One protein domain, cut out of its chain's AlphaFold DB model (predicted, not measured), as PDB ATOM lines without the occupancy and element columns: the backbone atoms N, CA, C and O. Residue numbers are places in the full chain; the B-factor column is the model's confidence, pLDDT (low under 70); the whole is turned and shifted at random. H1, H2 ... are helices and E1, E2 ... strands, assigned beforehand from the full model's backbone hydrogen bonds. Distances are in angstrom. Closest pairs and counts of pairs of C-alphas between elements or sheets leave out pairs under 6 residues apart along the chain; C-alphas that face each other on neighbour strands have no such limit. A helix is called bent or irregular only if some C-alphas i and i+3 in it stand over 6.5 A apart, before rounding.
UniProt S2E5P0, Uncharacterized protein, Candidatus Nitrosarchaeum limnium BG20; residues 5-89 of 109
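AT A GLANCE: This is residues 5 to 89 of the 109 residues of an uncharacterized protein of Candidatus Nitrosarchaeum limnium BG20 (UniProt S2E5P0). Two long helices, H1 and H2, run side by side and opposite ways along a rod, with H1 bent part-way, and a small two-stranded hairpin, E1 and E2, lies across one end as a head. The first arm of H1, H1a, packs along H2, while the second arm, H1b, turns off at a steep angle towards the head; both ends of the printed part lie at the end away from the strands. The printed part has 85 residues, with two named helices and two named strands in the order H1, E1, E2, H2, and its class is mostly helix. The sheet has the order E1 - E2 and is antiparallel. The whole is only just extended, close to loose, with a radius of gyration of the C-alphas of 18.0 A and spans of 59 by 23 by 15 A.

IN THESE COORDINATES: E1 is residues 41 to 45, 13.0 A from first to last C-alpha, and E2 is residues 48 to 53, 14.0 A. H2 covers residues 55 to 85 over 44.9 A, from C-alpha 55 at (266.499, 282.110, 246.411) to C-alpha 85 at (274.337, 237.991, 243.752). H1, residues 5 to 37, was assigned as one helix by its hydrogen bonds but is bent, with C-alphas 23 and 26 7.4 A apart. Its arm H1a is residues 5 to 23, 27.0 A long, beginning with C-alpha 5 at (278.253, 242.747, 233.515); its arm H1b is residues 26 to 37, 17.8 A long.

HOW THE PARTS SIT: E1 and E2 form a hairpin, antiparallel at 154 degrees between their directions. N 53 and O 41, at 2.9 A, and N 43 and O 51, at 3.0 A, are within hydrogen-bond range. The closest C-alphas of E1 and H2 are those of Cys 41 and Cys 55, 5.2 A apart. H1b touches H2, which meets it with residues 55 to 65 alone; they run opposite ways at a steep tilt of 49 degrees, and their closest C-alphas are those of Tyr 28 and Gln 62, 5.4 A apart. H1a touches H2 at a shallow tilt of 25 degrees, opposite ways, with the C-alphas of Gly 10 and Gly 76 closest at 4.1 A. The two arms stand at a steep tilt of 55 degrees. H1a is apart from E1 and E2, and H1b is apart from E2. In H1a and H2 every O i to N i+4 pair is within hydrogen-bond range; in H1b 3 of 8 are, beside 6 of 9 O i to N i+3 pairs.

THE WHOLE: The two C-alphas farthest apart, those of Asp 49 and Lys 87, are 59.3 A apart, while those of Arg 5 and Asp 89, the first and last printed, are 9.0 A apart. The printed part has no cut, and the links H1 to E1, E1 to E2 and E2 to H2 are tight. The mean pLDDT of the printed part is 80.9; 28 residues are under 70, namely 29 to 46, 48 and 50 to 58.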
ATOM      1  N   ARG A   5     278.852 241.683 234.338       90.50
ATOM      2  CA  ARG A   5     278.253 242.747 233.515       90.50
ATOM      3  C   ARG A   5     277.618 243.810 234.401       90.50
ATOM      4  O   ARG A   5     277.882 245.000 234.239       90.50
ATOM      5  N   TYR A   6     276.835 243.373 235.386       93.38
ATOM      6  CA  TYR A   6     276.231 244.268 236.372       93.38
ATOM      7  C   TYR A   6     277.274 244.913 237.288       93.38
ATOM      8  O   TYR A   6     277.075 246.051 237.721       93.38
ATOM      9  N   ILE A   7     278.394 244.230 237.547       93.50
ATOM     10  CA  ILE A   7     279.507 244.801 238.314       93.50
ATOM     11  C   ILE A   7     280.173 245.939 237.536       93.50
ATOM     12  O   ILE A   7     280.315 247.029 238.083       93.50
ATOM     13  N   ILE A   8     280.519 245.732 236.262       94.94
ATOM     14  CA  ILE A   8     281.148 246.762 235.418       94.94
ATOM     15  C   ILE A   8     280.239 247.990 235.296       94.94
ATOM     16  O   ILE A   8     280.696 249.113 235.504       94.94
ATOM     17  N   ILE A   9     278.945 247.781 235.025       95.12
ATOM     18  CA  ILE A   9     277.957 248.870 234.961       95.12
ATOM     19  C   ILE A   9     277.876 249.602 236.306       95.12
ATOM     20  O   ILE A   9     277.876 250.830 236.344       95.12
ATOM     21  N   GLY A  10     277.846 248.857 237.412       95.25
ATOM     22  CA  GLY A  10     277.780 249.424 238.753       95.25
ATOM     23  C   GLY A  10     278.992 250.291 239.091       95.25
ATOM     24  O   GLY A  10     278.822 251.427 239.530       95.25
ATOM     25  N   VAL A  11     280.207 249.799 238.827       95.94
ATOM     26  CA  VAL A  11     281.450 250.558 239.044       95.94
ATOM     27  C   VAL A  11     281.481 251.809 238.167       95.94
ATOM     28  O   VAL A  11     281.772 252.889 238.676       95.94
ATOM     29  N   ALA A  12     281.143 251.687 236.881       96.56
ATOM     30  CA  ALA A  12     281.134 252.817 235.955       96.56
ATOM     31  C   ALA A  12     280.158 253.919 236.397       96.56
ATOM     32  O   ALA A  12     280.519 255.094 236.387       96.56
ATOM     33  N   LEU A  13     278.949 253.548 236.835       96.25
ATOM     34  CA  LEU A  13     277.951 254.496 237.333       96.25
ATOM     35  C   LEU A  13     278.410 255.181 238.621       96.25
ATOM     36  O   LEU A  13     278.407 256.405 238.695       96.25
ATOM     37  N   VAL A  14     278.859 254.422 239.624       96.25
ATOM     38  CA  VAL A  14     279.333 255.014 240.886       96.25
ATOM     39  C   VAL A  14     280.506 255.965 240.630       96.25
ATOM     40  O   VAL A  14     280.507 257.089 241.127       96.25
ATOM     41  N   PHE A  15     281.468 255.548 239.805       96.50
ATOM     42  CA  PHE A  15     282.615 256.373 239.441       96.50
ATOM     43  C   PHE A  15     282.201 257.656 238.708       96.50
ATOM     44  O   PHE A  15     282.645 258.740 239.080       96.50
ATOM     45  N   ALA A  16     281.301 257.561 237.724       96.19
ATOM     46  CA  ALA A  16     280.769 258.728 237.025       96.19
ATOM     47  C   ALA A  16     280.046 259.694 237.979       96.19
ATOM     48  O   ALA A  16     280.241 260.904 237.882       96.19
ATOM     49  N   GLY A  17     279.272 259.177 238.939       94.38
ATOM     50  CA  GLY A  17     278.607 259.988 239.960       94.38
ATOM     51  C   GLY A  17     279.595 260.796 240.802       94.38
ATOM     52  O   GLY A  17     279.420 262.003 240.974       94.38
ATOM     53  N   PHE A  18     280.678 260.161 241.262       94.81
ATOM     54  CA  PHE A  18     281.732 260.855 242.005       94.81
ATOM     55  C   PHE A  18     282.523 261.847 241.149       94.81
ATOM     56  O   PHE A  18     282.875 262.912 241.650       94.81
ATOM     57  N   LEU A  19     282.770 261.552 239.870       95.38
ATOM     58  CA  LEU A  19     283.426 262.501 238.966       95.38
ATOM     59  C   LEU A  19     282.579 263.756 238.740       95.38
ATOM     60  O   LEU A  19     283.099 264.864 238.843       95.38
ATOM     61  N   ILE A  20     281.281 263.595 238.477       92.75
ATOM     62  CA  ILE A  20     280.357 264.725 238.301       92.75
ATOM     63  C   ILE A  20     280.321 265.570 239.577       92.75
ATOM     64  O   ILE A  20     280.416 266.795 239.511       92.75
ATOM     65  N   LEU A  21     280.251 264.922 240.743       90.62
ATOM     66  CA  LEU A  21     280.276 265.614 242.028       90.62
ATOM     67  C   LEU A  21     281.612 266.329 242.281       90.62
ATOM     68  O   LEU A  21     281.607 267.452 242.771       90.62
ATOM     69  N   GLY A  22     282.746 265.729 241.921       89.38
ATOM     70  CA  GLY A  22     284.066 266.336 242.098       89.38
ATOM     71  C   GLY A  22     284.323 267.536 241.182       89.38
ATOM     72  O   GLY A  22     284.887 268.530 241.627       89.38
ATOM     73  N   VAL A  23     283.891 267.468 239.918       90.44
ATOM     74  CA  VAL A  23     284.108 268.542 238.931       90.44
ATOM     75  C   VAL A  23     283.133 269.700 239.135       90.44
ATOM     76  O   VAL A  23     283.536 270.860 239.106       90.44
ATOM     77  N   PHE A  24     281.850 269.399 239.345       86.56
ATOM     78  CA  PHE A  24     280.795 270.414 239.364       86.56
ATOM     79  C   PHE A  24     280.284 270.751 240.766       86.56
ATOM     80  O   PHE A  24     279.631 271.776 240.935       86.56
ATOM     81  N   GLY A  25     280.582 269.941 241.787       80.06
ATOM     82  CA  GLY A  25     279.992 270.086 243.122       80.06
ATOM     83  C   GLY A  25     280.238 271.447 243.769       80.06
ATOM     84  O   GLY A  25     279.345 271.971 244.429       80.06
ATOM     85  N   HIS A  26     281.394 272.066 243.516       78.19
ATOM     86  CA  HIS A  26     281.713 273.394 244.045       78.19
ATOM     87  C   HIS A  26     280.731 274.477 243.567       78.19
ATOM     88  O   HIS A  26     280.357 275.349 244.344       78.19
ATOM     89  N   GLN A  27     280.262 274.401 242.318       73.38
ATOM     90  CA  GLN A  27     279.344 275.392 241.742       73.38
ATOM     91  C   GLN A  27     277.965 275.359 242.420       73.38
ATOM     92  O   GLN A  27     277.312 276.388 242.558       73.38
ATOM     93  N   TYR A  28     277.549 274.187 242.904       71.56
ATOM     94  CA  TYR A  28     276.241 273.993 243.528       71.56
ATOM     95  C   TYR A  28     276.258 274.135 245.057       71.56
ATOM     96  O   TYR A  28     275.194 274.270 245.643       71.56
ATOM     97  N   GLN A  29     277.421 274.134 245.727       63.69
ATOM     98  CA  GLN A  29     277.496 274.352 247.186       63.69
ATOM     99  C   GLN A  29     277.435 275.828 247.597       63.69
ATOM    100  O   GLN A  29     276.966 276.144 248.694       63.69
ATOM    101  N   ILE A  30     277.863 276.736 246.719       59.25
ATOM    102  CA  ILE A  30     277.866 278.181 246.997       59.25
ATOM    103  C   ILE A  30     276.432 278.709 247.169       59.25
ATOM    104  O   ILE A  30     276.188 279.554 248.028       59.25
ATOM    105  N   ALA A  31     275.471 278.151 246.424       56.84
ATOM    106  CA  ALA A  31     274.062 278.519 246.519       56.84
ATOM    107  C   ALA A  31     273.493 278.304 247.936       56.84
ATOM    108  O   ALA A  31     272.817 279.192 248.458       56.84
ATOM    109  N   SER A  32     273.798 277.173 248.591       58.22
ATOM    110  CA  SER A  32     273.293 276.888 249.947       58.22
ATOM    111  C   SER A  32     273.838 277.850 250.995       58.22
ATOM    112  O   SER A  32     273.065 278.327 251.822       58.22
ATOM    113  N   ILE A  33     275.126 278.196 250.914       60.53
ATOM    114  CA  ILE A  33     275.768 279.126 251.856       60.53
ATOM    115  C   ILE A  33     275.150 280.523 251.717       60.53
ATOM    116  O   ILE A  33     274.838 281.179 252.706       60.53
ATOM    117  N   GLN A  34     274.903 280.961 250.481       53.69
ATOM    118  CA  GLN A  34     274.363 282.291 250.221       53.69
ATOM    119  C   GLN A  34     272.900 282.437 250.679       53.69
ATOM    120  O   GLN A  34     272.531 283.493 251.186       53.69
ATOM    121  N   SER A  35     272.091 281.373 250.574       55.72
ATOM    122  CA  SER A  35     270.682 281.376 251.006       55.72
ATOM    123  C   SER A  35     270.469 281.355 252.524       55.72
ATOM    124  O   SER A  35     269.425 281.808 252.995       55.72
ATOM    125  N   GLU A  36     271.428 280.822 253.285       59.19
ATOM    126  CA  GLU A  36     271.333 280.714 254.745       59.19
ATOM    127  C   GLU A  36     271.692 282.040 255.438       59.19
ATOM    128  O   GLU A  36     271.130 282.365 256.482       59.19
ATOM    129  N   GLU A  37     272.569 282.845 254.826       58.22
ATOM    130  CA  GLU A  37     273.148 284.034 255.466       58.22
ATOM    131  C   GLU A  37     272.656 285.370 254.878       58.22
ATOM    132  O   GLU A  37     272.537 286.362 255.601       58.22
ATOM    133  N   PHE A  38     272.274 285.409 253.597       57.97
ATOM    134  CA  PHE A  38     271.834 286.632 252.930       57.97
ATOM    135  C   PHE A  38     270.441 286.418 252.343       57.97
ATOM    136  O   PHE A  38     270.233 285.680 251.389       57.97
ATOM    137  N   ARG A  39     269.448 287.096 252.920       56.62
ATOM    138  CA  ARG A  39     268.014 287.041 252.567       56.62
ATOM    139  C   ARG A  39     267.695 287.459 251.111       56.62
ATOM    140  O   ARG A  39     266.524 287.512 250.742       56.62
ATOM    141  N   GLU A  40     268.722 287.759 250.315       61.22
ATOM    142  CA  GLU A  40     268.703 288.141 248.905       61.22
ATOM    143  C   GLU A  40     269.749 287.310 248.139       61.22
ATOM    144  O   GLU A  40     270.933 287.336 248.477       61.22
ATOM    145  N   CYS A  41     269.322 286.580 247.103       67.94
ATOM    146  CA  CYS A  41     270.213 285.769 246.273       67.94
ATOM    147  C   CYS A  41     270.585 286.517 244.993       67.94
ATOM    148  O   CYS A  41     269.718 287.062 244.307       67.94
ATOM    149  N   TYR A  42     271.869 286.494 244.642       65.19
ATOM    150  CA  TYR A  42     272.390 287.121 243.433       65.19
ATOM    151  C   TYR A  42     273.031 286.064 242.543       65.19
ATOM    152  O   TYR A  42     273.862 285.278 242.990       65.19
ATOM    153  N   GLN A  43     272.647 286.047 241.270       65.12
ATOM    154  CA  GLN A  43     273.281 285.186 240.282       65.12
ATOM    155  C   GLN A  43     274.399 285.984 239.610       65.12
ATOM    156  O   GLN A  43     274.141 286.986 238.937       65.12
ATOM    157  N   TYR A  44     275.638 285.563 239.851       65.25
ATOM    158  CA  TYR A  44     276.828 286.176 239.271       65.25
ATOM    159  C   TYR A  44     277.086 285.556 237.901       65.25
ATOM    160  O   TYR A  44     277.178 284.338 237.767       65.25
ATOM    161  N   TYR A  45     277.178 286.406 236.887       66.88
ATOM    162  CA  TYR A  45     277.528 286.028 235.528       66.88
ATOM    163  C   TYR A  45     278.893 286.640 235.210       66.88
ATOM    164  O   TYR A  45     279.162 287.765 235.617       66.88
ATOM    165  N   GLU A  46     279.735 285.929 234.463       66.38
ATOM    166  CA  GLU A  46     281.047 286.445 234.028       66.38
ATOM    167  C   GLU A  46     280.905 287.702 233.144       66.38
ATOM    168  O   GLU A  46     281.746 288.596 233.187       66.38
ATOM    169  N   ASP A  47     279.796 287.809 232.400       75.19
ATOM    170  CA  ASP A  47     279.625 288.800 231.328       75.19
ATOM    171  C   ASP A  47     278.656 289.953 231.661       75.19
ATOM    172  O   ASP A  47     278.400 290.812 230.815       75.19
ATOM    173  N   ARG A  48     278.037 289.962 232.850       67.75
ATOM    174  CA  ARG A  48     277.003 290.955 233.204       67.75
ATOM    175  C   ARG A  48     276.881 291.173 234.703       67.75
ATOM    176  O   ARG A  48     277.187 290.291 235.502       67.75
ATOM    177  N   ASP A  49     276.334 292.335 235.047       70.69
ATOM    178  CA  ASP A  49     276.064 292.708 236.429       70.69
ATOM    179  C   ASP A  49     275.165 291.671 237.134       70.69
ATOM    180  O   ASP A  49     274.230 291.127 236.520       70.69
ATOM    181  N   PRO A  50     275.443 291.381 238.418       64.25
ATOM    182  CA  PRO A  50     274.738 290.368 239.185       64.25
ATOM    183  C   PRO A  50     273.261 290.718 239.324       64.25
ATOM    184  O   PRO A  50     272.880 291.842 239.652       64.25
ATOM    185  N   VAL A  51     272.415 289.724 239.081       69.06
ATOM    186  CA  VAL A  51     270.961 289.896 239.029       69.06
ATOM    187  C   VAL A  51     270.358 289.294 240.283       69.06
ATOM    188  O   VAL A  51     270.653 288.142 240.611       69.06
ATOM    189  N   ALA A  52     269.500 290.051 240.964       65.50
ATOM    190  CA  ALA A  52     268.724 289.526 242.077       65.50
ATOM    191  C   ALA A  52     267.767 288.442 241.557       65.50
ATOM    192  O   ALA A  52     266.940 288.692 240.676       65.50
ATOM    193  N   VAL A  53     267.892 287.232 242.093       68.12
ATOM    194  CA  VAL A  53     267.055 286.077 241.762       68.12
ATOM    195  C   VAL A  53     266.369 285.568 243.020       68.12
ATOM    196  O   VAL A  53     266.869 285.714 244.136       68.12
ATOM    197  N   ASN A  54     265.199 284.954 242.856       67.00
ATOM    198  CA  ASN A  54     264.524 284.329 243.985       67.00
ATOM    199  C   ASN A  54     265.379 283.169 244.505       67.00
ATOM    200  O   ASN A  54     265.688 282.238 243.764       67.00
ATOM    201  N   CYS A  55     265.713 283.181 245.796       66.69
ATOM    202  CA  CYS A  55     266.499 282.110 246.411       66.69
ATOM    203  C   CYS A  55     265.884 280.713 246.209       66.69
ATOM    204  O   CYS A  55     266.605 279.722 246.144       66.69
ATOM    205  N   SER A  56     264.560 280.618 246.041       69.19
ATOM    206  CA  SER A  56     263.867 279.356 245.774       69.19
ATOM    207  C   SER A  56     264.289 278.687 244.463       69.19
ATOM    208  O   SER A  56     264.395 277.465 244.428       69.19
ATOM    209  N   THR A  57     264.553 279.440 243.392       69.00
ATOM    210  CA  THR A  57     264.928 278.852 242.095       69.00
ATOM    211  C   THR A  57     266.357 278.322 242.119       69.00
ATOM    212  O   THR A  57     266.602 277.217 241.644       69.00
ATOM    213  N   LEU A  58     267.269 279.054 242.765       68.19
ATOM    214  CA  LEU A  58     268.663 278.637 242.945       68.19
ATOM    215  C   LEU A  58     268.763 277.358 243.801       68.19
ATOM    216  O   LEU A  58     269.508 276.434 243.481       68.19
ATOM    217  N   MET A  59     267.951 277.273 244.862       70.69
ATOM    218  CA  MET A  59     267.854 276.084 245.719       70.69
ATOM    219  C   MET A  59     267.304 274.862 244.981       70.69
ATOM    220  O   MET A  59     267.776 273.749 245.200       70.69
ATOM    221  N   ILE A  60     266.321 275.043 244.092       77.62
ATOM    222  CA  ILE A  60     265.767 273.937 243.302       77.62
ATOM    223  C   ILE A  60     266.825 273.364 242.356       77.62
ATOM    224  O   ILE A  60     266.941 272.144 242.268       77.62
ATOM    225  N   GLU A  61     267.618 274.204 241.689       78.00
ATOM    226  CA  GLU A  61     268.698 273.744 240.802       78.00
ATOM    227  C   GLU A  61     269.755 272.936 241.564       78.00
ATOM    228  O   GLU A  61     270.138 271.847 241.128       78.00
ATOM    229  N   GLN A  62     270.154 273.408 242.749       80.75
ATOM    230  CA  GLN A  62     271.054 272.677 243.639       80.75
ATOM    231  C   GLN A  62     270.464 271.322 244.058       80.75
ATOM    232  O   GLN A  62     271.124 270.287 243.938       80.75
ATOM    233  N   ILE A  63     269.217 271.308 244.539       85.12
ATOM    234  CA  ILE A  63     268.537 270.080 244.971       85.12
ATOM    235  C   ILE A  63     268.425 269.096 243.807       85.12
ATOM    236  O   ILE A  63     268.674 267.907 243.993       85.12
ATOM    237  N   LEU A  64     268.086 269.569 242.610       89.12
ATOM    238  CA  LEU A  64     267.951 268.737 241.419       89.12
ATOM    239  C   LEU A  64     269.297 268.117 241.032       89.12
ATOM    240  O   LEU A  64     269.354 266.907 240.810       89.12
ATOM    241  N   PHE A  65     270.385 268.896 241.041       88.75
ATOM    242  CA  PHE A  65     271.737 268.390 240.795       88.75
ATOM    243  C   PHE A  65     272.130 267.289 241.790       88.75
ATOM    244  O   PHE A  65     272.488 266.181 241.384       88.75
ATOM    245  N   PHE A  66     272.014 267.545 243.097       88.06
ATOM    246  CA  PHE A  66     272.376 266.550 244.109       88.06
ATOM    247  C   PHE A  66     271.462 265.321 244.066       88.06
ATOM    248  O   PHE A  66     271.944 264.196 244.186       88.06
ATOM    249  N   THR A  67     270.165 265.508 243.819       93.06
ATOM    250  CA  THR A  67     269.210 264.404 243.648       93.06
ATOM    251  C   THR A  67     269.592 263.538 242.453       93.06
ATOM    252  O   THR A  67     269.615 262.314 242.566       93.06
ATOM    253  N   PHE A  68     269.950 264.153 241.324       94.12
ATOM    254  CA  PHE A  68     270.410 263.438 240.140       94.12
ATOM    255  C   PHE A  68     271.656 262.592 240.440       94.12
ATOM    256  O   PHE A  68     271.678 261.400 240.129       94.12
ATOM    257  N   VAL A  69     272.659 263.169 241.112       94.38
ATOM    258  CA  VAL A  69     273.880 262.443 241.499       94.38
ATOM    259  C   VAL A  69     273.568 261.282 242.451       94.38
ATOM    260  O   VAL A  69     274.073 260.177 242.254       94.38
ATOM    261  N   ILE A  70     272.701 261.490 243.448       94.75
ATOM    262  CA  ILE A  70     272.285 260.443 244.395       94.75
ATOM    263  C   ILE A  70     271.595 259.291 243.665       94.75
ATOM    264  O   ILE A  70     271.924 258.132 243.914       94.75
ATOM    265  N   VAL A  71     270.668 259.588 242.749       96.69
ATOM    266  CA  VAL A  71     269.982 258.564 241.949       96.69
ATOM    267  C   VAL A  71     270.991 257.764 241.130       96.69
ATOM    268  O   VAL A  71     270.934 256.536 241.124       96.69
ATOM    269  N   LEU A  72     271.949 258.435 240.493       95.88
ATOM    270  CA  LEU A  72     272.980 257.791 239.682       95.88
ATOM    271  C   LEU A  72     273.835 256.824 240.522       95.88
ATOM    272  O   LEU A  72     274.006 255.660 240.148       95.88
ATOM    273  N   ILE A  73     274.297 257.263 241.697       96.44
ATOM    274  CA  ILE A  73     275.064 256.422 242.629       96.44
ATOM    275  C   ILE A  73     274.205 255.265 243.155       96.44
ATOM    276  O   ILE A  73     274.669 254.125 243.192       96.44
ATOM    277  N   ALA A  74     272.946 255.521 243.521       96.94
ATOM    278  CA  ALA A  74     272.034 254.499 244.028       96.94
ATOM    279  C   ALA A  74     271.776 253.399 242.986       96.94
ATOM    280  O   ALA A  74     271.847 252.214 243.316       96.94
ATOM    281  N   VAL A  75     271.552 253.767 241.720       97.19
ATOM    282  CA  VAL A  75     271.421 252.807 240.611       97.19
ATOM    283  C   VAL A  75     272.708 251.995 240.446       97.19
ATOM    284  O   VAL A  75     272.646 250.772 240.297       97.19
ATOM    285  N   GLY A  76     273.874 252.641 240.545       96.50
ATOM    286  CA  GLY A  76     275.170 251.963 240.538       96.50
ATOM    287  C   GLY A  76     275.302 250.921 241.655       96.50
ATOM    288  O   GLY A  76     275.629 249.766 241.383       96.50
ATOM    289  N   ILE A  77     274.961 251.282 242.896       96.25
ATOM    290  CA  ILE A  77     274.988 250.375 244.055       96.25
ATOM    291  C   ILE A  77     274.021 249.200 243.860       96.25
ATOM    292  O   ILE A  77     274.397 248.051 244.091       96.25
ATOM    293  N   VAL A  78     272.792 249.451 243.401       96.38
ATOM    294  CA  VAL A  78     271.817 248.382 243.120       96.38
ATOM    295  C   VAL A  78     272.349 247.424 242.048       96.38
ATOM    296  O   VAL A  78     272.227 246.206 242.203       96.38
ATOM    297  N   SER A  79     272.998 247.947 241.002       94.75
ATOM    298  CA  SER A  79     273.664 247.129 239.984       94.75
ATOM    299  C   SER A  79     274.784 246.276 240.588       94.75
ATOM    300  O   SER A  79     274.845 245.081 240.312       94.75
ATOM    301  N   LEU A  80     275.615 246.831 241.477       95.12
ATOM    302  CA  LEU A  80     276.664 246.072 242.173       95.12
ATOM    303  C   LEU A  80     276.089 244.947 243.039       95.12
ATOM    304  O   LEU A  80     276.593 243.827 242.991       95.12
ATOM    305  N   ILE A  81     275.016 245.207 243.794       94.12
ATOM    306  CA  ILE A  81     274.346 244.185 244.616       94.12
ATOM    307  C   ILE A  81     273.814 243.058 243.728       94.12
ATOM    308  O   ILE A  81     273.993 241.879 244.044       94.12
ATOM    309  N   LYS A  82     273.169 243.409 242.610       92.38
ATOM    310  CA  LYS A  82     272.661 242.431 241.647       92.38
ATOM    311  C   LYS A  82     273.796 241.628 241.013       92.38
ATOM    312  O   LYS A  82     273.685 240.411 240.926       92.38
ATOM    313  N   GLY A  83     274.890 242.289 240.645       91.44
ATOM    314  CA  GLY A  83     276.093 241.653 240.118       91.44
ATOM    315  C   GLY A  83     276.731 240.696 241.117       91.44
ATOM    316  O   GLY A  83     276.992 239.552 240.779       91.44
ATOM    317  N   ALA A  84     276.895 241.094 242.377       89.56
ATOM    318  CA  ALA A  84     277.475 240.247 243.420       89.56
ATOM    319  C   ALA A  84     276.603 239.032 243.795       89.56
ATOM    320  O   ALA A  84     277.124 238.041 244.302       89.56
ATOM    321  N   ARG A  85     275.283 239.108 243.569       90.38
ATOM    322  CA  ARG A  85     274.337 237.991 243.752       90.38
ATOM    323  C   ARG A  85     274.086 237.189 242.470       90.38
ATOM    324  O   ARG A  85     273.377 236.186 242.517       90.38
ATOM    325  N   GLY A  86     274.610 237.643 241.335       85.25
ATOM    326  CA  GLY A  86     274.420 237.012 240.037       85.25
ATOM    327  C   GLY A  86     275.137 235.667 239.945       85.25
ATOM    328  O   GLY A  86     276.164 235.446 240.577       85.25
ATOM    329  N   LYS A  87     274.592 234.752 239.146       83.81
ATOM    330  CA  LYS A  87     275.209 233.441 238.876       83.81
ATOM    331  C   LYS A  87     275.657 233.263 237.425       83.81
ATOM    332  O   LYS A  87     276.151 232.194 237.080       83.81
ATOM    333  N   TRP A  88     275.473 234.296 236.601       80.94
ATOM    334  CA  TRP A  88     275.688 234.241 235.156       80.94
ATOM    335  C   TRP A  88     277.114 233.816 234.794       80.94
ATOM    336  O   TRP A  88     277.281 232.995 233.900       80.94
ATOM    337  N   ASP A  89     278.132 234.287 235.530       78.31
ATOM    338  CA  ASP A  89     279.538 233.970 235.228       78.31
ATOM    339  C   ASP A  89     279.857 232.462 235.344       78.31
ATOM    340  O   ASP A  89     280.879 232.011 234.836       78.31
TER     341      ASP A  89